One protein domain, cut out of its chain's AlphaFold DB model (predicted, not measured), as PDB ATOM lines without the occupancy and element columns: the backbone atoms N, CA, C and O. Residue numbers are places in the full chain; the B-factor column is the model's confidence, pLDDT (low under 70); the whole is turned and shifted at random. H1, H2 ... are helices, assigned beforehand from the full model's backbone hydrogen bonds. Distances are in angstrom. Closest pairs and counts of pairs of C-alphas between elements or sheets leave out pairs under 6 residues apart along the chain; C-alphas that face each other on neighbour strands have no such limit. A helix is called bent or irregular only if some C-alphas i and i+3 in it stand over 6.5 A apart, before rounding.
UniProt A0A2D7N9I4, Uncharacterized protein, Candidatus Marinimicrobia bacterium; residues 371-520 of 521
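What this domain is: This is residues 371 to 520 of the 521 residues of an uncharacterized protein of Candidatus Marinimicrobia bacterium (UniProt A0A2D7N9I4). What shape do these atoms make? They make a long rod of seven helices, each folding back along the one before, from H1 at one end to H7 at the other; residues 371 to 377 of H1 stick out. What is it made of? The printed part has 150 residues with seven named helices, H1 to H7 in chain order, and no named strand: all helix. How large is it? It is loose, with a radius of gyration of the C-alphas of 20.7 A and spans of 73 by 29 by 20 A.

Where its parts are: Where does each helix run? H1 is residues 371 to 394, 34.1 A long from C-alpha 371 at (1.590, -42.018, 6.020); H2 is 401 to 414, H3 419 to 439, 30.5 A, and H4 443 to 456. H5 is 458 to 485, 38.8 A, H6 488 to 501, and H7 507 to 518, ending at C-alpha 518 at (53.631, -37.892, -43.306). Is any irregular? H5 is: C-alphas 459 and 462 are 7.4 A apart, and it has a kink of 38 degrees near residue 465.

How they stand to each other: How do they meet? H1 to H5 form an up-and-down bundle, each running against the one before; H3, the hub, touches H4 at the C-alphas of Gly 427 and Ala 453, their closest, 4.0 A. H5 and H6 form a hairpin at a shallow tilt of 23 degrees; H1 and H7 are apart. Are the backbones whole? O i to N i+4 pairs are within hydrogen-bond range throughout H1, H3, H4, H6 and H7, but 6 of 10 in H2 and 22 of 24 in H5.

The domain as a whole: How far does it reach? The two farthest C-alphas, of Asn 372 and Leu 519, are 73.9 A apart. Is it cut, or doubtful? The printed part has no cut and no long link; pLDDT is under 70 at residues 503 to 505 and 508.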
ATOM      1  N   PRO A 371       1.388 -41.437   7.348       88.19
ATOM      2  CA  PRO A 371       1.590 -42.018   6.020       88.19
ATOM      3  C   PRO A 371       0.674 -41.448   4.930       88.19
ATOM      4  O   PRO A 371       1.081 -41.384   3.768       88.19
ATOM      5  N   ASN A 372      -0.541 -41.015   5.275       88.00
ATOM      6  CA  ASN A 372      -1.505 -40.478   4.314       88.00
ATOM      7  C   ASN A 372      -1.023 -39.139   3.749       88.00
ATOM      8  O   ASN A 372      -0.952 -38.989   2.531       88.00
ATOM      9  N   VAL A 373      -0.596 -38.208   4.611       90.19
ATOM     10  CA  VAL A 373      -0.047 -36.902   4.189       90.19
ATOM     11  C   VAL A 373       1.186 -37.102   3.314       90.19
ATOM     12  O   VAL A 373       1.288 -36.518   2.236       90.19
ATOM     13  N   LYS A 374       2.081 -38.008   3.721       92.94
ATOM     14  CA  LYS A 374       3.268 -38.367   2.939       92.94
ATOM     15  C   LYS A 374       2.905 -38.914   1.557       92.94
ATOM     16  O   LYS A 374       3.530 -38.553   0.561       92.94
ATOM     17  N   THR A 375       1.886 -39.768   1.484       93.31
ATOM     18  CA  THR A 375       1.399 -40.353   0.226       93.31
ATOM     19  C   THR A 375       0.794 -39.290  -0.688       93.31
ATOM     20  O   THR A 375       1.130 -39.252  -1.872       93.31
ATOM     21  N   LEU A 376      -0.034 -38.392  -0.147       93.50
ATOM     22  CA  LEU A 376      -0.635 -37.284  -0.892       93.50
ATOM     23  C   LEU A 376       0.430 -36.318  -1.421       93.50
ATOM     24  O   LEU A 376       0.444 -36.011  -2.613       93.50
ATOM     25  N   ALA A 377       1.371 -35.898  -0.573       95.12
ATOM     26  CA  ALA A 377       2.470 -35.021  -0.965       95.12
ATOM     27  C   ALA A 377       3.328 -35.649  -2.075       95.12
ATOM     28  O   ALA A 377       3.607 -35.008  -3.091       95.12
ATOM     29  N   LYS A 378       3.676 -36.934  -1.928       95.75
ATOM     30  CA  LYS A 378       4.418 -37.685  -2.948       95.75
ATOM     31  C   LYS A 378       3.654 -37.768  -4.265       95.75
ATOM     32  O   LYS A 378       4.240 -37.542  -5.318       95.75
ATOM     33  N   TYR A 379       2.357 -38.063  -4.217       95.69
ATOM     34  CA  TYR A 379       1.516 -38.123  -5.409       95.69
ATOM     35  C   TYR A 379       1.499 -36.788  -6.167       95.69
ATOM     36  O   TYR A 379       1.632 -36.776  -7.392       95.69
ATOM     37  N   GLN A 380       1.382 -35.661  -5.460       96.44
ATOM     38  CA  GLN A 380       1.377 -34.344  -6.099       96.44
ATOM     39  C   GLN A 380       2.740 -33.990  -6.699       96.44
ATOM     40  O   GLN A 380       2.798 -33.522  -7.835       96.44
ATOM     41  N   LEU A 381       3.838 -34.286  -6.001       96.88
ATOM     42  CA  LEU A 381       5.192 -34.117  -6.536       96.88
ATOM     43  C   LEU A 381       5.425 -34.965  -7.798       96.88
ATOM     44  O   LEU A 381       5.943 -34.464  -8.798       96.88
ATOM     45  N   ASP A 382       4.970 -36.220  -7.792       96.19
ATOM     46  CA  ASP A 382       4.985 -37.119  -8.952       96.19
ATOM     47  C   ASP A 382       4.164 -36.549 -10.123       96.19
ATOM     48  O   ASP A 382       4.591 -36.599 -11.280       96.19
ATOM     49  N   LYS A 383       2.995 -35.965  -9.841       95.88
ATOM     50  CA  LYS A 383       2.142 -35.325 -10.849       95.88
ATOM     51  C   LYS A 383       2.798 -34.075 -11.440       95.88
ATOM     52  O   LYS A 383       2.773 -33.913 -12.662       95.88
ATOM     53  N   ILE A 384       3.409 -33.220 -10.617       95.19
ATOM     54  CA  ILE A 384       4.175 -32.044 -11.069       95.19
ATOM     55  C   ILE A 384       5.333 -32.493 -11.967       95.19
ATOM     56  O   ILE A 384       5.518 -31.953 -13.057       95.19
ATOM     57  N   ALA A 385       6.079 -33.521 -11.556       95.94
ATOM     58  CA  ALA A 385       7.175 -34.080 -12.343       95.94
ATOM     59  C   ALA A 385       6.703 -34.578 -13.717       95.94
ATOM     60  O   ALA A 385       7.243 -34.160 -14.742       95.94
ATOM     61  N   ARG A 386       5.656 -35.411 -13.742       95.88
ATOM     62  CA  ARG A 386       5.098 -35.968 -14.981       95.88
ATOM     63  C   ARG A 386       4.580 -34.881 -15.920       95.88
ATOM     64  O   ARG A 386       4.934 -34.860 -17.089       95.88
ATOM     65  N   THR A 387       3.784 -33.947 -15.406       94.25
ATOM     66  CA  THR A 387       3.230 -32.844 -16.214       94.25
ATOM     67  C   THR A 387       4.317 -31.922 -16.762       94.25
ATOM     68  O   THR A 387       4.216 -31.473 -17.902       94.25
ATOM     69  N   THR A 388       5.390 -31.692 -16.000       93.81
ATOM     70  CA  THR A 388       6.562 -30.938 -16.472       93.81
ATOM     71  C   THR A 388       7.263 -31.663 -17.623       93.81
ATOM     72  O   THR A 388       7.561 -31.043 -18.643       93.81
ATOM     73  N   ILE A 389       7.492 -32.975 -17.485       95.06
ATOM     74  CA  ILE A 389       8.062 -33.823 -18.543       95.06
ATOM     75  C   ILE A 389       7.200 -33.758 -19.806       95.06
ATOM     76  O   ILE A 389       7.719 -33.464 -20.884       95.06
ATOM     77  N   ASP A 390       5.894 -33.993 -19.672       93.88
ATOM     78  CA  ASP A 390       4.951 -34.014 -20.793       93.88
ATOM     79  C   ASP A 390       4.895 -32.655 -21.504       93.88
ATOM     80  O   ASP A 390       4.903 -32.594 -22.734       93.88
ATOM     81  N   SER A 391       4.900 -31.558 -20.741       92.19
ATOM     82  CA  SER A 391       4.902 -30.195 -21.281       92.19
ATOM     83  C   SER A 391       6.140 -29.919 -22.136       92.19
ATOM     84  O   SER A 391       6.008 -29.458 -23.273       92.19
ATOM     85  N   VAL A 392       7.335 -30.261 -21.639       94.12
ATOM     86  CA  VAL A 392       8.587 -30.102 -22.397       94.12
ATOM     87  C   VAL A 392       8.583 -30.994 -23.636       94.12
ATOM     88  O   VAL A 392       8.904 -30.531 -24.727       94.12
ATOM     89  N   LYS A 393       8.188 -32.263 -23.489       92.38
ATOM     90  CA  LYS A 393       8.172 -33.242 -24.581       92.38
ATOM     91  C   LYS A 393       7.255 -32.814 -25.729       92.38
ATOM     92  O   LYS A 393       7.659 -32.889 -26.886       92.38
ATOM     93  N   ASN A 394       6.047 -32.349 -25.418       92.06
ATOM     94  CA  ASN A 394       5.048 -31.987 -26.427       92.06
ATOM     95  C   ASN A 394       5.334 -30.638 -27.101       92.06
ATOM     96  O   ASN A 394       4.888 -30.412 -28.223       92.06
ATOM     97  N   ASN A 395       6.096 -29.757 -26.448       90.94
ATOM     98  CA  ASN A 395       6.378 -28.407 -26.939       90.94
ATOM     99  C   ASN A 395       7.852 -28.182 -27.296       90.94
ATOM    100  O   ASN A 395       8.274 -27.041 -27.460       90.94
ATOM    101  N   LEU A 396       8.642 -29.249 -27.448       88.44
ATOM    102  CA  LEU A 396      10.085 -29.147 -27.677       88.44
ATOM    103  C   LEU A 396      10.446 -28.318 -28.924       88.44
ATOM    104  O   LEU A 396      11.491 -27.679 -28.955       88.44
ATOM    105  N   ASN A 397       9.566 -28.292 -29.929       86.25
ATOM    106  CA  ASN A 397       9.742 -27.499 -31.150       86.25
ATOM    107  C   ASN A 397       9.430 -26.001 -30.973       86.25
ATOM    108  O   ASN A 397       9.805 -25.203 -31.826       86.25
ATOM    109  N   TYR A 398       8.728 -25.626 -29.903       87.44
ATOM    110  CA  TYR A 398       8.261 -24.261 -29.644       87.44
ATOM    111  C   TYR A 398       9.009 -23.581 -28.489       87.44
ATOM    112  O   TYR A 398       8.963 -22.361 -28.362       87.44
ATOM    113  N   ILE A 399       9.698 -24.356 -27.647       89.94
ATOM    114  CA  ILE A 399      10.474 -23.855 -26.509       89.94
ATOM    115  C   ILE A 399      11.957 -23.787 -26.907       89.94
ATOM    116  O   ILE A 399      12.479 -24.756 -27.464       89.94
ATOM    117  N   PRO A 400      12.685 -22.700 -26.584       93.56
ATOM    118  CA  PRO A 400      14.134 -22.676 -26.739       93.56
ATOM    119  C   PRO A 400      14.791 -23.854 -26.007       93.56
ATOM    120  O   PRO A 400      14.546 -24.089 -24.824       93.56
ATOM    121  N   LEU A 401      15.672 -24.593 -26.688       93.00
ATOM    122  CA  LEU A 401      16.257 -25.829 -26.141       93.00
ATOM    123  C   LEU A 401      17.023 -25.622 -24.822       93.00
ATOM    124  O   LEU A 401      17.115 -26.547 -24.020       93.00
ATOM    125  N   ILE A 402      17.558 -24.420 -24.587       92.38
ATOM    126  CA  ILE A 402      18.228 -24.046 -23.331       92.38
ATOM    127  C   ILE A 402      17.219 -23.974 -22.174       92.38
ATOM    128  O   ILE A 402      17.486 -24.482 -21.084       92.38
ATOM    129  N   ASP A 403      16.040 -23.401 -22.415       92.88
ATOM    130  CA  ASP A 403      14.977 -23.311 -21.413       92.88
ATOM    131  C   ASP A 403      14.371 -24.688 -21.139       92.88
ATOM    132  O   ASP A 403      14.194 -25.066 -19.980       92.88
ATOM    133  N   ALA A 404      14.152 -25.487 -22.189       94.19
ATOM    134  CA  ALA A 404      13.723 -26.880 -22.065       94.19
ATOM    135  C   ALA A 404      14.702 -27.704 -21.206       94.19
ATOM    136  O   ALA A 404      14.280 -28.461 -20.329       94.19
ATOM    137  N   GLU A 405      16.013 -27.514 -21.399       94.25
ATOM    138  CA  GLU A 405      17.044 -28.159 -20.582       94.25
ATOM    139  C   GLU A 405      16.977 -27.723 -19.109       94.25
ATOM    140  O   GLU A 405      17.086 -28.549 -18.196       94.25
ATOM    141  N   LYS A 406      16.783 -26.426 -18.856       93.19
ATOM    142  CA  LYS A 406      16.671 -25.893 -17.495       93.19
ATOM    143  C   LYS A 406      15.445 -26.459 -16.776       93.19
ATOM    144  O   LYS A 406      15.560 -26.885 -15.627       93.19
ATOM    145  N   ILE A 407      14.301 -26.509 -17.459       92.50
ATOM    146  CA  ILE A 407      13.048 -27.052 -16.922       92.50
ATOM    147  C   ILE A 407      13.213 -28.538 -16.586       92.50
ATOM    148  O   ILE A 407      12.927 -28.944 -15.459       92.50
ATOM    149  N   ILE A 408      13.731 -29.348 -17.519       94.44
ATOM    150  CA  ILE A 408      13.840 -30.799 -17.310       94.44
ATOM    151  C   ILE A 408      14.836 -31.154 -16.200       94.44
ATOM    152  O   ILE A 408      14.629 -32.115 -15.460       94.44
ATOM    153  N   LYS A 409      15.892 -30.348 -16.016       92.62
ATOM    154  CA  LYS A 409      16.867 -30.543 -14.935       92.62
ATOM    155  C   LYS A 409      16.219 -30.433 -13.552       92.62
ATOM    156  O   LYS A 409      16.619 -31.157 -12.642       92.62
ATOM    157  N   ASN A 410      15.206 -29.580 -13.400       90.81
ATOM    158  CA  ASN A 410      14.509 -29.405 -12.128       90.81
ATOM    159  C   ASN A 410      13.584 -30.579 -11.779       90.81
ATOM    160  O   ASN A 410      13.277 -30.760 -10.606       90.81
ATOM    161  N   VAL A 411      13.192 -31.424 -12.738       93.56
ATOM    162  CA  VAL A 411      12.263 -32.541 -12.489       93.56
ATOM    163  C   VAL A 411      12.796 -33.544 -11.468       93.56
ATOM    164  O   VAL A 411      12.025 -34.069 -10.665       93.56
ATOM    165  N   LYS A 412      14.115 -33.751 -11.415       90.56
ATOM    166  CA  LYS A 412      14.745 -34.595 -10.385       90.56
ATOM    167  C   LYS A 412      14.546 -34.049  -8.975       90.56
ATOM    168  O   LYS A 412      14.474 -34.815  -8.026       90.56
ATOM    169  N   ASN A 413      14.413 -32.731  -8.839       88.75
ATOM    170  CA  ASN A 413      14.076 -32.121  -7.562       88.75
ATOM    171  C   ASN A 413      12.603 -32.324  -7.213       88.75
ATOM    172  O   ASN A 413      12.256 -32.116  -6.060       88.75
ATOM    173  N   TYR A 414      11.740 -32.684  -8.158       91.38
ATOM    174  CA  TYR A 414      10.320 -32.890  -7.896       91.38
ATOM    175  C   TYR A 414      10.063 -34.340  -7.489       91.38
ATOM    176  O   TYR A 414       9.449 -34.572  -6.456       91.38
ATOM    177  N   SER A 415      10.573 -35.311  -8.255       92.56
ATOM    178  CA  SER A 415      10.327 -36.734  -8.008       92.56
ATOM    179  C   SER A 415      11.478 -37.631  -8.462       92.56
ATOM    180  O   SER A 415      11.876 -37.620  -9.631       92.56
ATOM    181  N   ASP A 416      11.925 -38.510  -7.562       90.00
ATOM    182  CA  ASP A 416      12.915 -39.549  -7.871       90.00
ATOM    183  C   ASP A 416      12.385 -40.562  -8.892       90.00
ATOM    184  O   ASP A 416      13.126 -41.029  -9.759       90.00
ATOM    185  N   LYS A 417      11.080 -40.865  -8.844       92.88
ATOM    186  CA  LYS A 417      10.424 -41.832  -9.739       92.88
ATOM    187  C   LYS A 417      10.541 -41.420 -11.206       92.88
ATOM    188  O   LYS A 417      10.711 -42.275 -12.072       92.88
ATOM    189  N   TYR A 418      10.470 -40.119 -11.479       93.94
ATOM    190  CA  TYR A 418      10.500 -39.557 -12.831       93.94
ATOM    191  C   TYR A 418      11.895 -39.094 -13.275       93.94
ATOM    192  O   TYR A 418      12.067 -38.659 -14.413       93.94
ATOM    193  N   SER A 419      12.916 -39.250 -12.426       91.31
ATOM    194  CA  SER A 419      14.303 -38.865 -12.716       91.31
ATOM    195  C   SER A 419      14.853 -39.527 -13.988       91.31
ATOM    196  O   SER A 419      15.418 -38.851 -14.849       91.31
ATOM    197  N   ALA A 420      14.614 -40.832 -14.163       91.38
ATOM    198  CA  ALA A 420      15.073 -41.575 -15.340       91.38
ATOM    199  C   ALA A 420      14.364 -41.152 -16.639       91.38
ATOM    200  O   ALA A 420      14.966 -41.181 -17.712       91.38
ATOM    201  N   GLU A 421      13.090 -40.767 -16.565       93.44
ATOM    202  CA  GLU A 421      12.344 -40.266 -17.722       93.44
ATOM    203  C   GLU A 421      12.793 -38.849 -18.099       93.44
ATOM    204  O   GLU A 421      13.046 -38.577 -19.274       93.44
ATOM    205  N   ALA A 422      13.012 -37.982 -17.108       93.94
ATOM    206  CA  ALA A 422      13.618 -36.669 -17.313       93.94
ATOM    207  C   ALA A 422      15.002 -36.759 -17.975       93.94
ATOM    208  O   ALA A 422      15.297 -35.971 -18.872       93.94
ATOM    209  N   ASP A 423      15.828 -37.744 -17.609       94.19
ATOM    210  CA  ASP A 423      17.118 -37.984 -18.271       94.19
ATOM    211  C   ASP A 423      16.961 -38.367 -19.751       94.19
ATOM    212  O   ASP A 423      17.731 -37.907 -20.596       94.19
ATOM    213  N   ILE A 424      15.939 -39.151 -20.106       93.88
ATOM    214  CA  ILE A 424      15.647 -39.468 -21.513       93.88
ATOM    215  C   ILE A 424      15.288 -38.194 -22.284       93.88
ATOM    216  O   ILE A 424      15.866 -37.952 -23.344       93.88
ATOM    217  N   ILE A 425      14.383 -37.362 -21.756       94.81
ATOM    218  CA  ILE A 425      13.989 -36.100 -22.407       94.81
ATOM    219  C   ILE A 425      15.175 -35.138 -22.503       94.81
ATOM    220  O   ILE A 425      15.387 -34.516 -23.543       94.81
ATOM    221  N   LYS A 426      16.011 -35.058 -21.464       95.31
ATOM    222  CA  LYS A 426      17.240 -34.265 -21.502       95.31
ATOM    223  C   LYS A 426      18.192 -34.740 -22.601       95.31
ATOM    224  O   LYS A 426      18.744 -33.922 -23.333       95.31
ATOM    225  N   GLY A 427      18.350 -36.049 -22.767       95.12
ATOM    226  CA  GLY A 427      19.113 -36.596 -23.883       95.12
ATOM    227  C   GLY A 427      18.487 -36.270 -25.247       95.12
ATOM    228  O   GLY A 427      19.212 -35.933 -26.177       95.12
ATOM    229  N   GLN A 428      17.156 -36.270 -25.375       94.00
ATOM    230  CA  GLN A 428      16.468 -35.831 -26.601       94.00
ATOM    231  C   GLN A 428      16.697 -34.343 -26.908       94.00
ATOM    232  O   GLN A 428      16.910 -33.992 -28.067       94.00
ATOM    233  N   ILE A 429      16.731 -33.480 -25.888       95.62
ATOM    234  CA  ILE A 429      17.108 -32.066 -26.037       95.62
ATOM    235  C   ILE A 429      18.526 -31.950 -26.609       95.62
ATOM    236  O   ILE A 429      18.747 -31.195 -27.553       95.62
ATOM    237  N   TYR A 430      19.484 -32.729 -26.102       96.56
ATOM    238  CA  TYR A 430      20.847 -32.744 -26.641       96.56
ATOM    239  C   TYR A 430      20.921 -33.272 -28.076       96.56
ATOM    240  O   TYR A 430      21.666 -32.720 -28.882       96.56
ATOM    241  N   LEU A 431      20.123 -34.282 -28.433       95.12
ATOM    242  CA  LEU A 431      19.999 -34.719 -29.826       95.12
ATOM    243  C   LEU A 431      19.490 -33.578 -30.723       95.12
ATOM    244  O   LEU A 431      20.077 -33.325 -31.770       95.12
ATOM    245  N   ALA A 432      18.465 -32.838 -30.296       94.50
ATOM    246  CA  ALA A 432      17.944 -31.695 -31.048       94.50
ATOM    247  C   ALA A 432      18.975 -30.556 -31.178       94.50
ATOM    248  O   ALA A 432      19.136 -29.984 -32.256       94.50
ATOM    249  N   GLN A 433      19.727 -30.259 -30.111       94.94
ATOM    250  CA  GLN A 433      20.840 -29.301 -30.156       94.94
ATOM    251  C   GLN A 433      21.915 -29.752 -31.159       94.94
ATOM    252  O   GLN A 433      22.407 -28.939 -31.942       94.94
ATOM    253  N   GLY A 434      22.253 -31.045 -31.162       95.81
ATOM    254  CA  GLY A 434      23.168 -31.644 -32.132       95.81
ATOM    255  C   GLY A 434      22.668 -31.497 -33.567       95.81
ATOM    256  O   GLY A 434      23.409 -31.029 -34.419       95.81
ATOM    257  N   ASP A 435      21.388 -31.772 -33.826       95.06
ATOM    258  CA  ASP A 435      20.789 -31.636 -35.159       95.06
ATOM    259  C   ASP A 435      20.857 -30.203 -35.708       95.06
ATOM    260  O   ASP A 435      21.094 -30.006 -36.901       95.06
ATOM    261  N   ILE A 436      20.686 -29.189 -34.855       94.19
ATOM    262  CA  ILE A 436      20.854 -27.781 -35.245       94.19
ATOM    263  C   ILE A 436      22.317 -27.494 -35.606       94.19
ATOM    264  O   ILE A 436      22.593 -26.851 -36.618       94.19
ATOM    265  N   LEU A 437      23.264 -27.988 -34.804       95.06
ATOM    266  CA  LEU A 437      24.698 -27.828 -35.064       95.06
ATOM    267  C   LEU A 437      25.120 -28.534 -36.356       95.06
ATOM    268  O   LEU A 437      25.869 -27.955 -37.137       95.06
ATOM    269  N   LEU A 438      24.604 -29.739 -36.607       94.12
ATOM    270  CA  LEU A 438      24.822 -30.498 -37.837       94.12
ATOM    271  C   LEU A 438      24.343 -29.717 -39.066       94.12
ATOM    272  O   LEU A 438      25.092 -29.591 -40.032       94.12
ATOM    273  N   LYS A 439      23.125 -29.159 -39.017       93.88
ATOM    274  CA  LYS A 439      22.566 -28.327 -40.100       93.88
ATOM    275  C   LYS A 439      23.406 -27.081 -40.382       93.88
ATOM    276  O   LYS A 439      23.495 -26.666 -41.529       93.88
ATOM    277  N   ASN A 440      24.041 -26.526 -39.354       94.00
ATOM    278  CA  ASN A 440      24.939 -25.375 -39.459       94.00
ATOM    279  C   ASN A 440      26.398 -25.771 -39.761       94.00
ATOM    280  O   ASN A 440      27.305 -24.973 -39.529       94.00
ATOM    281  N   GLU A 441      26.634 -27.006 -40.212       92.25
ATOM    282  CA  GLU A 441      27.954 -27.560 -40.541       92.25
ATOM    283  C   GLU A 441      28.963 -27.591 -39.370       92.25
ATOM    284  O   GLU A 441      30.168 -27.713 -39.558       92.25
ATOM    285  N   GLN A 442      28.495 -27.527 -38.118       92.19
ATOM    286  CA  GLN A 442      29.341 -27.596 -36.919       92.19
ATOM    287  C   GLN A 442      29.495 -29.044 -36.423       92.19
ATOM    288  O   GLN A 442      29.087 -29.385 -35.307       92.19
ATOM    289  N   TYR A 443      30.088 -29.917 -37.242       92.75
ATOM    290  CA  TYR A 443      30.067 -31.374 -37.043       92.75
ATOM    291  C   TYR A 443      30.704 -31.851 -35.729       92.75
ATOM    292  O   TYR A 443      30.107 -32.656 -35.017       92.75
ATOM    293  N   SER A 444      31.861 -31.315 -35.323       89.44
ATOM    294  CA  SER A 444      32.488 -31.704 -34.045       89.44
ATOM    295  C   SER A 444      31.640 -31.319 -32.829       89.44
ATOM    296  O   SER A 444      31.554 -32.076 -31.863       89.44
ATOM    297  N   ARG A 445      30.970 -30.160 -32.872       93.50
ATOM    298  CA  ARG A 445      30.069 -29.727 -31.793       93.50
ATOM    299  C   ARG A 445      28.798 -30.572 -31.766       93.50
ATOM    300  O   ARG A 445      28.342 -30.937 -30.685       93.50
ATOM    301  N   SER A 446      28.271 -30.927 -32.937       95.94
ATOM    302  CA  SER A 446      27.158 -31.868 -33.066       95.94
ATOM    303  C   SER A 446      27.502 -33.232 -32.465       95.94
ATOM    304  O   SER A 446      26.719 -33.765 -31.679       95.94
ATOM    305  N   LEU A 447      28.686 -33.775 -32.775       94.44
ATOM    306  CA  LEU A 447      29.151 -35.050 -32.227       94.44
ATOM    307  C   LEU A 447      29.191 -35.021 -30.696       94.44
ATOM    308  O   LEU A 447      28.677 -35.931 -30.045       94.44
ATOM    309  N   ASN A 448      29.739 -33.948 -30.118       95.50
ATOM    310  CA  ASN A 448      29.775 -33.776 -28.667       95.50
ATOM    311  C   ASN A 448      28.366 -33.819 -28.063       95.50
ATOM    312  O   ASN A 448      28.159 -34.516 -27.073       95.50
ATOM    313  N   LYS A 449      27.382 -33.147 -28.675       96.69
ATOM    314  CA  LYS A 449      25.990 -33.169 -28.199       96.69
ATOM    315  C   LYS A 449      25.353 -34.555 -28.254       96.69
ATOM    316  O   LYS A 449      24.708 -34.964 -27.288       96.69
ATOM    317  N   TYR A 450      25.581 -35.325 -29.314       96.62
ATOM    318  CA  TYR A 450      25.088 -36.704 -29.382       96.62
ATOM    319  C   TYR A 450      25.741 -37.613 -28.330       96.62
ATOM    320  O   TYR A 450      25.061 -38.419 -27.693       96.62
ATOM    321  N   GLN A 451      27.036 -37.435 -28.066       94.44
ATOM    322  CA  GLN A 451      27.730 -38.162 -27.002       94.44
ATOM    323  C   GLN A 451      27.249 -37.753 -25.605       94.44
ATOM    324  O   GLN A 451      27.113 -38.607 -24.729       94.44
ATOM    325  N   GLU A 452      26.952 -36.469 -25.377       95.88
ATOM    326  CA  GLU A 452      26.312 -36.009 -24.141       95.88
ATOM    327  C   GLU A 452      24.938 -36.671 -23.947       95.88
ATOM    328  O   GLU A 452      24.629 -37.112 -22.839       95.88
ATOM    329  N   ALA A 453      24.138 -36.816 -25.013       95.75
ATOM    330  CA  ALA A 453      22.848 -37.507 -24.950       95.75
ATOM    331  C   ALA A 453      23.007 -38.974 -24.514       95.75
ATOM    332  O   ALA A 453      22.273 -39.451 -23.644       95.75
ATOM    333  N   LEU A 454      24.006 -39.670 -25.067       93.50
ATOM    334  CA  LEU A 454      24.310 -41.060 -24.726       93.50
ATOM    335  C   LEU A 454      24.786 -41.229 -23.279       93.50
ATOM    336  O   LEU A 454      24.418 -42.202 -22.617       93.50
ATOM    337  N   LYS A 455      25.593 -40.281 -22.783       95.00
ATOM    338  CA  LYS A 455      26.072 -40.264 -21.392       95.00
ATOM    339  C   LYS A 455      24.923 -40.122 -20.400       95.00
ATOM    340  O   LYS A 455      24.959 -40.759 -19.353       95.00
ATOM    341  N   ILE A 456      23.918 -39.309 -20.729       92.75
ATOM    342  CA  ILE A 456      22.749 -39.108 -19.867       92.75
ATOM    343  C   ILE A 456      21.820 -40.323 -19.892       92.75
ATOM    344  O   ILE A 456      21.347 -40.747 -18.840       92.75
ATOM    345  N   SER A 457      21.555 -40.907 -21.065       92.62
ATOM    346  CA  SER A 457      20.653 -42.056 -21.165       92.62
ATOM    347  C   SER A 457      21.109 -43.082 -22.197       92.62
ATOM    348  O   SER A 457      21.004 -42.883 -23.407       92.62
ATOM    349  N   LYS A 458      21.501 -44.268 -21.709       92.25
ATOM    350  CA  LYS A 458      21.882 -45.419 -22.552       92.25
ATOM    351  C   LYS A 458      20.753 -45.894 -23.480       92.25
ATOM    352  O   LYS A 458      21.028 -46.502 -24.515       92.25
ATOM    353  N   LYS A 459      19.490 -45.590 -23.147       92.94
ATOM    354  CA  LYS A 459      18.323 -45.909 -23.991       92.94
ATOM    355  C   LYS A 459      18.345 -45.170 -25.334       92.94
ATOM    356  O   LYS A 459      17.689 -45.612 -26.269       92.94
ATOM    357  N   LEU A 460      19.119 -44.089 -25.452       93.50
ATOM    358  CA  LEU A 460      19.271 -43.323 -26.692       93.50
ATOM    359  C   LEU A 460      20.362 -43.874 -27.621       93.50
ATOM    360  O   LEU A 460      20.556 -43.329 -28.702       93.50
ATOM    361  N   SER A 461      21.052 -44.957 -27.242       92.44
ATOM    362  CA  SER A 461      22.162 -45.548 -28.008       92.44
ATOM    363  C   SER A 461      21.838 -45.822 -29.471       92.44
ATOM    364  O   SER A 461      22.640 -45.487 -30.336       92.44
ATOM    365  N   PHE A 462      20.665 -46.381 -29.769       92.56
ATOM    366  CA  PHE A 462      20.249 -46.630 -31.150       92.56
ATOM    367  C   PHE A 462      20.174 -45.332 -31.967       92.56
ATOM    368  O   PHE A 462      20.764 -45.245 -33.041       92.56
ATOM    369  N   ILE A 463      19.517 -44.303 -31.425       92.88
ATOM    370  CA  ILE A 463      19.346 -43.012 -32.104       92.88
ATOM    371  C   ILE A 463      20.699 -42.311 -32.262       92.88
ATOM    372  O   ILE A 463      21.007 -41.811 -33.338       92.88
ATOM    373  N   VAL A 464      21.530 -42.313 -31.215       93.06
ATOM    374  CA  VAL A 464      22.879 -41.732 -31.254       93.06
ATOM    375  C   VAL A 464      23.735 -42.417 -32.318       93.06
ATOM    376  O   VAL A 464      24.340 -41.721 -33.122       93.06
ATOM    377  N   ASN A 465      23.722 -43.752 -32.397       91.12
ATOM    378  CA  ASN A 465      24.468 -44.491 -33.419       91.12
ATOM    379  C   ASN A 465      24.039 -44.098 -34.849       91.12
ATOM    380  O   ASN A 465      24.889 -43.962 -35.724       91.12
ATOM    381  N   GLU A 466      22.742 -43.907 -35.107       91.75
ATOM    382  CA  GLU A 466      22.247 -43.450 -36.418       91.75
ATOM    383  C   GLU A 466      22.708 -42.019 -36.746       91.75
ATOM    384  O   GLU A 466      23.130 -41.720 -37.869       91.75
ATOM    385  N   LYS A 467      22.697 -41.128 -35.750       93.19
ATOM    386  CA  LYS A 467      23.213 -39.762 -35.894       93.19
ATOM    387  C   LYS A 467      24.730 -39.737 -36.115       93.19
ATOM    388  O   LYS A 467      25.211 -38.973 -36.950       93.19
ATOM    389  N   GLU A 468      25.483 -40.608 -35.445       91.12
ATOM    390  CA  GLU A 468      26.932 -40.756 -35.625       91.12
ATOM    391  C   GLU A 468      27.299 -41.256 -37.028       91.12
ATOM    392  O   GLU A 468      28.214 -40.704 -37.630       91.12
ATOM    393  N   LYS A 469      26.541 -42.195 -37.614       90.38
ATOM    394  CA  LYS A 469      26.715 -42.593 -39.030       90.38
ATOM    395  C   LYS A 469      26.482 -41.434 -40.003       90.38
ATOM    396  O   LYS A 469      27.095 -41.360 -41.065       90.38
ATOM    397  N   THR A 470      25.558 -40.533 -39.669       91.19
ATOM    398  CA  THR A 470      25.312 -39.328 -40.477       91.19
ATOM    399  C   THR A 470      26.503 -38.371 -40.384       91.19
ATOM    400  O   THR A 470      26.942 -37.835 -41.399       91.19
ATOM    401  N   LEU A 471      27.066 -38.203 -39.184       91.69
ATOM    402  CA  LEU A 471      28.268 -37.399 -38.959       91.69
ATOM    403  C   LEU A 471      29.519 -37.983 -39.608       91.69
ATOM    404  O   LEU A 471      30.322 -37.214 -40.116       91.69
ATOM    405  N   GLU A 472      29.681 -39.306 -39.620       90.00
ATOM    406  CA  GLU A 472      30.764 -39.987 -40.338       90.00
ATOM    407  C   GLU A 472      30.829 -39.494 -41.790       90.00
ATOM    408  O   GLU A 472      31.838 -38.946 -42.228       90.00
ATOM    409  N   LYS A 473      29.696 -39.555 -42.501       89.31
ATOM    410  CA  LYS A 473      29.584 -39.047 -43.874       89.31
ATOM    411  C   LYS A 473      29.832 -37.539 -43.966       89.31
ATOM    412  O   LYS A 473      30.476 -37.086 -44.907       89.31
ATOM    413  N   ALA A 474      29.344 -36.760 -43.002       90.38
ATOM    414  CA  ALA A 474      29.553 -35.314 -42.972       90.38
ATOM    415  C   ALA A 474      31.042 -34.941 -42.808       90.38
ATOM    416  O   ALA A 474      31.534 -34.051 -43.496       90.38
ATOM    417  N   PHE A 475      31.791 -35.674 -41.981       90.94
ATOM    418  CA  PHE A 475      33.232 -35.480 -41.824       90.94
ATOM    419  C   PHE A 475      34.029 -35.842 -43.089       90.94
ATOM    420  O   PHE A 475      35.024 -35.181 -43.382       90.94
ATOM    421  N   LEU A 476      33.589 -36.822 -43.889       87.81
ATOM    422  CA  LEU A 476      34.181 -37.082 -45.215       87.81
ATOM    423  C   LEU A 476      33.974 -35.911 -46.187       87.81
ATOM    424  O   LEU A 476      34.866 -35.577 -46.974       87.81
ATOM    425  N   ILE A 477      32.808 -35.264 -46.114       87.56
ATOM    426  CA  ILE A 477      32.514 -34.060 -46.899       87.56
ATOM    427  C   ILE A 477      33.422 -32.907 -46.449       87.56
ATOM    428  O   ILE A 477      33.985 -32.218 -47.299       87.56
ATOM    429  N   ASP A 478      33.637 -32.724 -45.142       88.50
ATOM    430  CA  ASP A 478      34.579 -31.723 -44.621       88.50
ATOM    431  C   ASP A 478      36.023 -31.993 -45.054       88.50
ATOM    432  O   ASP A 478      36.711 -31.069 -45.487       88.50
ATOM    433  N   ALA A 479      36.471 -33.252 -45.043       86.44
ATOM    434  CA  ALA A 479      37.785 -33.617 -45.570       86.44
ATOM    435  C   ALA A 479      37.923 -33.232 -47.056       86.44
ATOM    436  O   ALA A 479      38.915 -32.620 -47.453       86.44
ATOM    437  N   SER A 480      36.891 -33.488 -47.865       85.81
ATOM    438  CA  SER A 480      36.845 -33.063 -49.273       85.81
ATOM    439  C   SER A 480      36.866 -31.532 -49.432       85.81
ATOM    440  O   SER A 480      37.575 -30.998 -50.286       85.81
ATOM    441  N   LYS A 481      36.136 -30.788 -48.588       87.12
ATOM    442  CA  LYS A 481      36.179 -29.312 -48.560       87.12
ATOM    443  C   LYS A 481      37.577 -28.798 -48.188       87.12
ATOM    444  O   LYS A 481      38.050 -27.834 -48.789       87.12
ATOM    445  N   GLY A 482      38.234 -29.435 -47.218       85.06
ATOM    446  CA  GLY A 482      39.610 -29.144 -46.811       85.06
ATOM    447  C   GLY A 482      40.612 -29.357 -47.937       85.06
ATOM    448  O   GLY A 482      41.478 -28.511 -48.151       85.06
ATOM    449  N   PHE A 483      40.435 -30.432 -48.709       84.50
ATOM    450  CA  PHE A 483      41.239 -30.725 -49.893       84.50
ATOM    451  C   PHE A 483      41.167 -29.589 -50.918       84.50
ATOM    452  O   PHE A 483      42.202 -29.069 -51.335       84.50
ATOM    453  N   ASN A 484      39.960 -29.102 -51.224       84.56
ATOM    454  CA  ASN A 484      39.769 -27.963 -52.132       84.56
ATOM    455  C   ASN A 484      40.426 -26.668 -51.622       84.56
ATOM    456  O   ASN A 484      40.869 -25.841 -52.416       84.56
ATOM    457  N   LYS A 485      40.503 -26.490 -50.300       87.19
ATOM    458  CA  LYS A 485      41.142 -25.335 -49.651       87.19
ATOM    459  C   LYS A 485      42.638 -25.529 -49.376       87.19
ATOM    460  O   LYS A 485      43.270 -24.597 -48.889       87.19
ATOM    461  N   LYS A 486      43.200 -26.703 -49.689       86.69
ATOM    462  CA  LYS A 486      44.580 -27.110 -49.369       86.69
ATOM    463  C   LYS A 486      44.921 -27.026 -47.870       86.69
ATOM    464  O   LYS A 486      46.069 -26.782 -47.510       86.69
ATOM    465  N   ASP A 487      43.940 -27.245 -46.994       88.12
ATOM    466  CA  ASP A 487      44.142 -27.247 -45.539       88.12
ATOM    467  C   ASP A 487      44.377 -28.675 -45.030       88.12
ATOM    468  O   ASP A 487      43.453 -29.386 -44.629       88.12
ATOM    469  N   LEU A 488      45.639 -29.105 -45.063       84.44
ATOM    470  CA  LEU A 488      46.044 -30.462 -44.689       84.44
ATOM    471  C   LEU A 488      45.657 -30.829 -43.246       84.44
ATOM    472  O   LEU A 488      45.263 -31.965 -42.975       84.44
ATOM    473  N   ILE A 489      45.725 -29.874 -42.315       85.81
ATOM    474  CA  ILE A 489      45.391 -30.118 -40.906       85.81
ATOM    475  C   ILE A 489      43.893 -30.398 -40.769       85.81
ATOM    476  O   ILE A 489      43.512 -31.354 -40.088       85.81
ATOM    477  N   PHE A 490      43.055 -29.605 -41.439       84.88
ATOM    478  CA  PHE A 490      41.606 -29.786 -41.430       84.88
ATOM    479  C   PHE A 490      41.176 -31.110 -42.081       84.88
ATOM    480  O   PHE A 490      40.286 -31.788 -41.558       84.88
ATOM    481  N   ILE A 491      41.852 -31.530 -43.159       86.06
ATOM    482  CA  ILE A 491      41.625 -32.829 -43.817       86.06
ATOM    483  C   ILE A 491      41.910 -33.977 -42.844       86.06
ATOM    484  O   ILE A 491      41.034 -34.805 -42.598       86.06
ATOM    485  N   ILE A 492      43.108 -34.003 -42.245       85.94
ATOM    486  CA  ILE A 492      43.518 -35.069 -41.317       85.94
ATOM    487  C   ILE A 492      42.566 -35.134 -40.121       85.94
ATOM    488  O   ILE A 492      42.144 -36.219 -39.720       85.94
ATOM    489  N   GLN A 493      42.201 -33.987 -39.541       87.12
ATOM    490  CA  GLN A 493      41.284 -33.950 -38.400       87.12
ATOM    491  C   GLN A 493      39.895 -34.486 -38.759       87.12
ATOM    492  O   GLN A 493      39.335 -35.272 -37.994       87.12
ATOM    493  N   SER A 494      39.366 -34.115 -39.924       85.81
ATOM    494  CA  SER A 494      38.058 -34.573 -40.398       85.81
ATOM    495  C   SER A 494      38.054 -36.079 -40.678       85.81
ATOM    496  O   SER A 494      37.181 -36.795 -40.183       85.81
ATOM    497  N   LEU A 495      39.085 -36.599 -41.355       87.12
ATOM    498  CA  LEU A 495      39.239 -38.038 -41.603       87.12
ATOM    499  C   LEU A 495      39.395 -38.838 -40.303       87.12
ATOM    500  O   LEU A 495      38.766 -39.883 -40.143       87.12
ATOM    501  N   LYS A 496      40.154 -38.334 -39.319       87.69
ATOM    502  CA  LYS A 496      40.265 -38.979 -37.996       87.69
ATOM    503  C   LYS A 496      38.922 -39.088 -37.281       87.69
ATOM    504  O   LYS A 496      38.637 -40.122 -36.678       87.69
ATOM    505  N   GLN A 497      38.107 -38.032 -37.321       87.94
ATOM    506  CA  GLN A 497      36.784 -38.055 -36.694       87.94
ATOM    507  C   GLN A 497      35.839 -39.010 -37.425       87.94
ATOM    508  O   GLN A 497      35.166 -39.797 -36.768       87.94
ATOM    509  N   SER A 498      35.844 -39.014 -38.760       87.00
ATOM    510  CA  SER A 498      35.081 -39.981 -39.557       87.00
ATOM    511  C   SER A 498      35.486 -41.424 -39.233       87.00
ATOM    512  O   SER A 498      34.630 -42.231 -38.880       87.00
ATOM    513  N   LYS A 499      36.789 -41.744 -39.249       86.31
ATOM    514  CA  LYS A 499      37.306 -43.078 -38.890       86.31
ATOM    515  C   LYS A 499      36.853 -43.522 -37.503       86.31
ATOM    516  O   LYS A 499      36.470 -44.668 -37.319       86.31
ATOM    517  N   LYS A 500      36.876 -42.619 -36.520       85.94
ATOM    518  CA  LYS A 500      36.459 -42.928 -35.145       85.94
ATOM    519  C   LYS A 500      34.984 -43.339 -35.047       85.94
ATOM    520  O   LYS A 500      34.628 -44.084 -34.136       85.94
ATOM    521  N   LEU A 501      34.135 -42.835 -35.942       85.50
ATOM    522  CA  LEU A 501      32.705 -43.154 -35.990       85.50
ATOM    523  C   LEU A 501      32.406 -44.369 -36.877       85.50
ATOM    524  O   LEU A 501      31.434 -45.085 -36.617       85.50
ATOM    525  N   ASN A 502      33.257 -44.637 -37.868       78.88
ATOM    526  CA  ASN A 502      33.144 -45.800 -38.735       78.88
ATOM    527  C   ASN A 502      33.491 -47.088 -37.969       78.88
ATOM    528  O   ASN A 502      34.628 -47.331 -37.568       78.88
ATOM    529  N   LYS A 503      32.491 -47.952 -37.777       68.94
ATOM    530  CA  LYS A 503      32.666 -49.255 -37.110       68.94
ATOM    531  C   LYS A 503      33.184 -50.350 -38.051       68.94
ATOM    532  O   LYS A 503      33.465 -51.451 -37.583       68.94
ATOM    533  N   LYS A 504      33.276 -50.083 -39.358       69.94
ATOM    534  CA  LYS A 504      33.902 -50.975 -40.336       69.94
ATOM    535  C   LYS A 504      35.347 -50.530 -40.533       69.94
ATOM    536  O   LYS A 504      35.602 -49.400 -40.926       69.94
ATOM    537  N   ILE A 505      36.279 -51.426 -40.229       59.59
ATOM    538  CA  ILE A 505      37.702 -51.205 -40.487       59.59
ATOM    539  C   ILE A 505      37.901 -51.288 -42.001       59.59
ATOM    540  O   ILE A 505      37.625 -52.331 -42.593       59.59
ATOM    541  N   ASP A 506      38.347 -50.189 -42.599       71.94
ATOM    542  CA  ASP A 506      38.725 -50.111 -44.005       71.94
ATOM    543  C   ASP A 506      40.248 -49.874 -44.082       71.94
ATOM    544  O   ASP A 506      40.710 -48.804 -43.678       71.94
ATOM    545  N   PRO A 507      41.044 -50.869 -44.517       70.31
ATOM    546  CA  PRO A 507      42.502 -50.764 -44.586       70.31
ATOM    547  C   PRO A 507      42.994 -49.612 -45.473       70.31
ATOM    548  O   PRO A 507      44.008 -48.993 -45.152       70.31
ATOM    549  N   GLU A 508      42.263 -49.281 -46.542       69.44
ATOM    550  CA  GLU A 508      42.622 -48.188 -47.460       69.44
ATOM    551  C   GLU A 508      42.478 -46.819 -46.776       69.44
ATOM    552  O   GLU A 508      43.235 -45.879 -47.033       69.44
ATOM    553  N   TYR A 509      41.540 -46.716 -45.832       73.44
ATOM    554  CA  TYR A 509      41.325 -45.523 -45.018       73.44
ATOM    555  C   TYR A 509      42.519 -45.227 -44.096       73.44
ATOM    556  O   TYR A 509      42.847 -44.066 -43.828       73.44
ATOM    557  N   ASP A 510      43.173 -46.283 -43.611       76.00
ATOM    558  CA  ASP A 510      44.308 -46.208 -42.688       76.00
ATOM    559  C   ASP A 510      45.592 -45.821 -43.409       76.00
ATOM    560  O   ASP A 510      46.344 -44.974 -42.921       76.00
ATOM    561  N   GLU A 511      45.795 -46.381 -44.599       80.94
ATOM    562  CA  GLU A 511      46.895 -46.021 -45.487       80.94
ATOM    563  C   GLU A 511      46.801 -44.550 -45.922       80.94
ATOM    564  O   GLU A 511      47.781 -43.807 -45.823       80.94
ATOM    565  N   LEU A 512      45.601 -44.079 -46.287       80.19
ATOM    566  CA  LEU A 512      45.362 -42.680 -46.654       80.19
ATOM    567  C   LEU A 512      45.697 -41.705 -45.513       80.19
ATOM    568  O   LEU A 512      46.345 -40.682 -45.738       80.19
ATOM    569  N   LEU A 513      45.270 -42.006 -44.282       82.06
ATOM    570  CA  LEU A 513      45.576 -41.178 -43.110       82.06
ATOM    571  C   LEU A 513      47.083 -41.120 -42.831       82.06
ATOM    572  O   LEU A 513      47.592 -40.041 -42.534       82.06
ATOM    573  N   LEU A 514      47.791 -42.243 -42.970       82.69
ATOM    574  CA  LEU A 514      49.232 -42.335 -42.731       82.69
ATOM    575  C   LEU A 514      50.036 -41.534 -43.769       82.69
ATOM    576  O   LEU A 514      50.967 -40.814 -43.411       82.69
ATOM    577  N   ILE A 515      49.627 -41.580 -45.042       82.69
ATOM    578  CA  ILE A 515      50.200 -40.745 -46.109       82.69
ATOM    579  C   ILE A 515      49.991 -39.256 -45.800       82.69
ATOM    580  O   ILE A 515      50.939 -38.474 -45.856       82.69
ATOM    581  N   LEU A 516      48.765 -38.854 -45.449       83.06
ATOM    582  CA  LEU A 516      48.448 -37.453 -45.155       83.06
ATOM    583  C   LEU A 516      49.184 -36.934 -43.910       83.06
ATOM    584  O   LEU A 516      49.597 -35.777 -43.887       83.06
ATOM    585  N   GLU A 517      49.384 -37.769 -42.890       82.62
ATOM    586  CA  GLU A 517      50.163 -37.416 -41.698       82.62
ATOM    587  C   GLU A 517      51.654 -37.224 -41.992       82.62
ATOM    588  O   GLU A 517      52.243 -36.278 -41.473       82.62
ATOM    589  N   ASN A 518      52.239 -38.046 -42.865       82.38
ATOM    590  CA  ASN A 518      53.631 -37.892 -43.306       82.38
ATOM    591  C   ASN A 518      53.852 -36.642 -44.177       82.38
ATOM    592  O   ASN A 518      54.974 -36.171 -44.299       82.38
ATOM    593  N   LEU A 519      52.792 -36.086 -44.773       76.50
ATOM    594  CA  LEU A 519      52.839 -34.810 -45.501       76.50
ATOM    595  C   LEU A 519      52.750 -33.585 -44.573       76.50
ATOM    596  O   LEU A 519      52.884 -32.453 -45.035       76.50
ATOM    597  N   LYS A 520      52.452 -33.793 -43.282       70.25
ATOM    598  CA  LYS A 520      52.323 -32.734 -42.269       70.25
ATOM    599  C   LYS A 520      53.655 -32.422 -41.573       70.25
ATOM    600  O   LYS A 520      53.797 -31.319 -41.042       70.25
TER     601      LYS A 520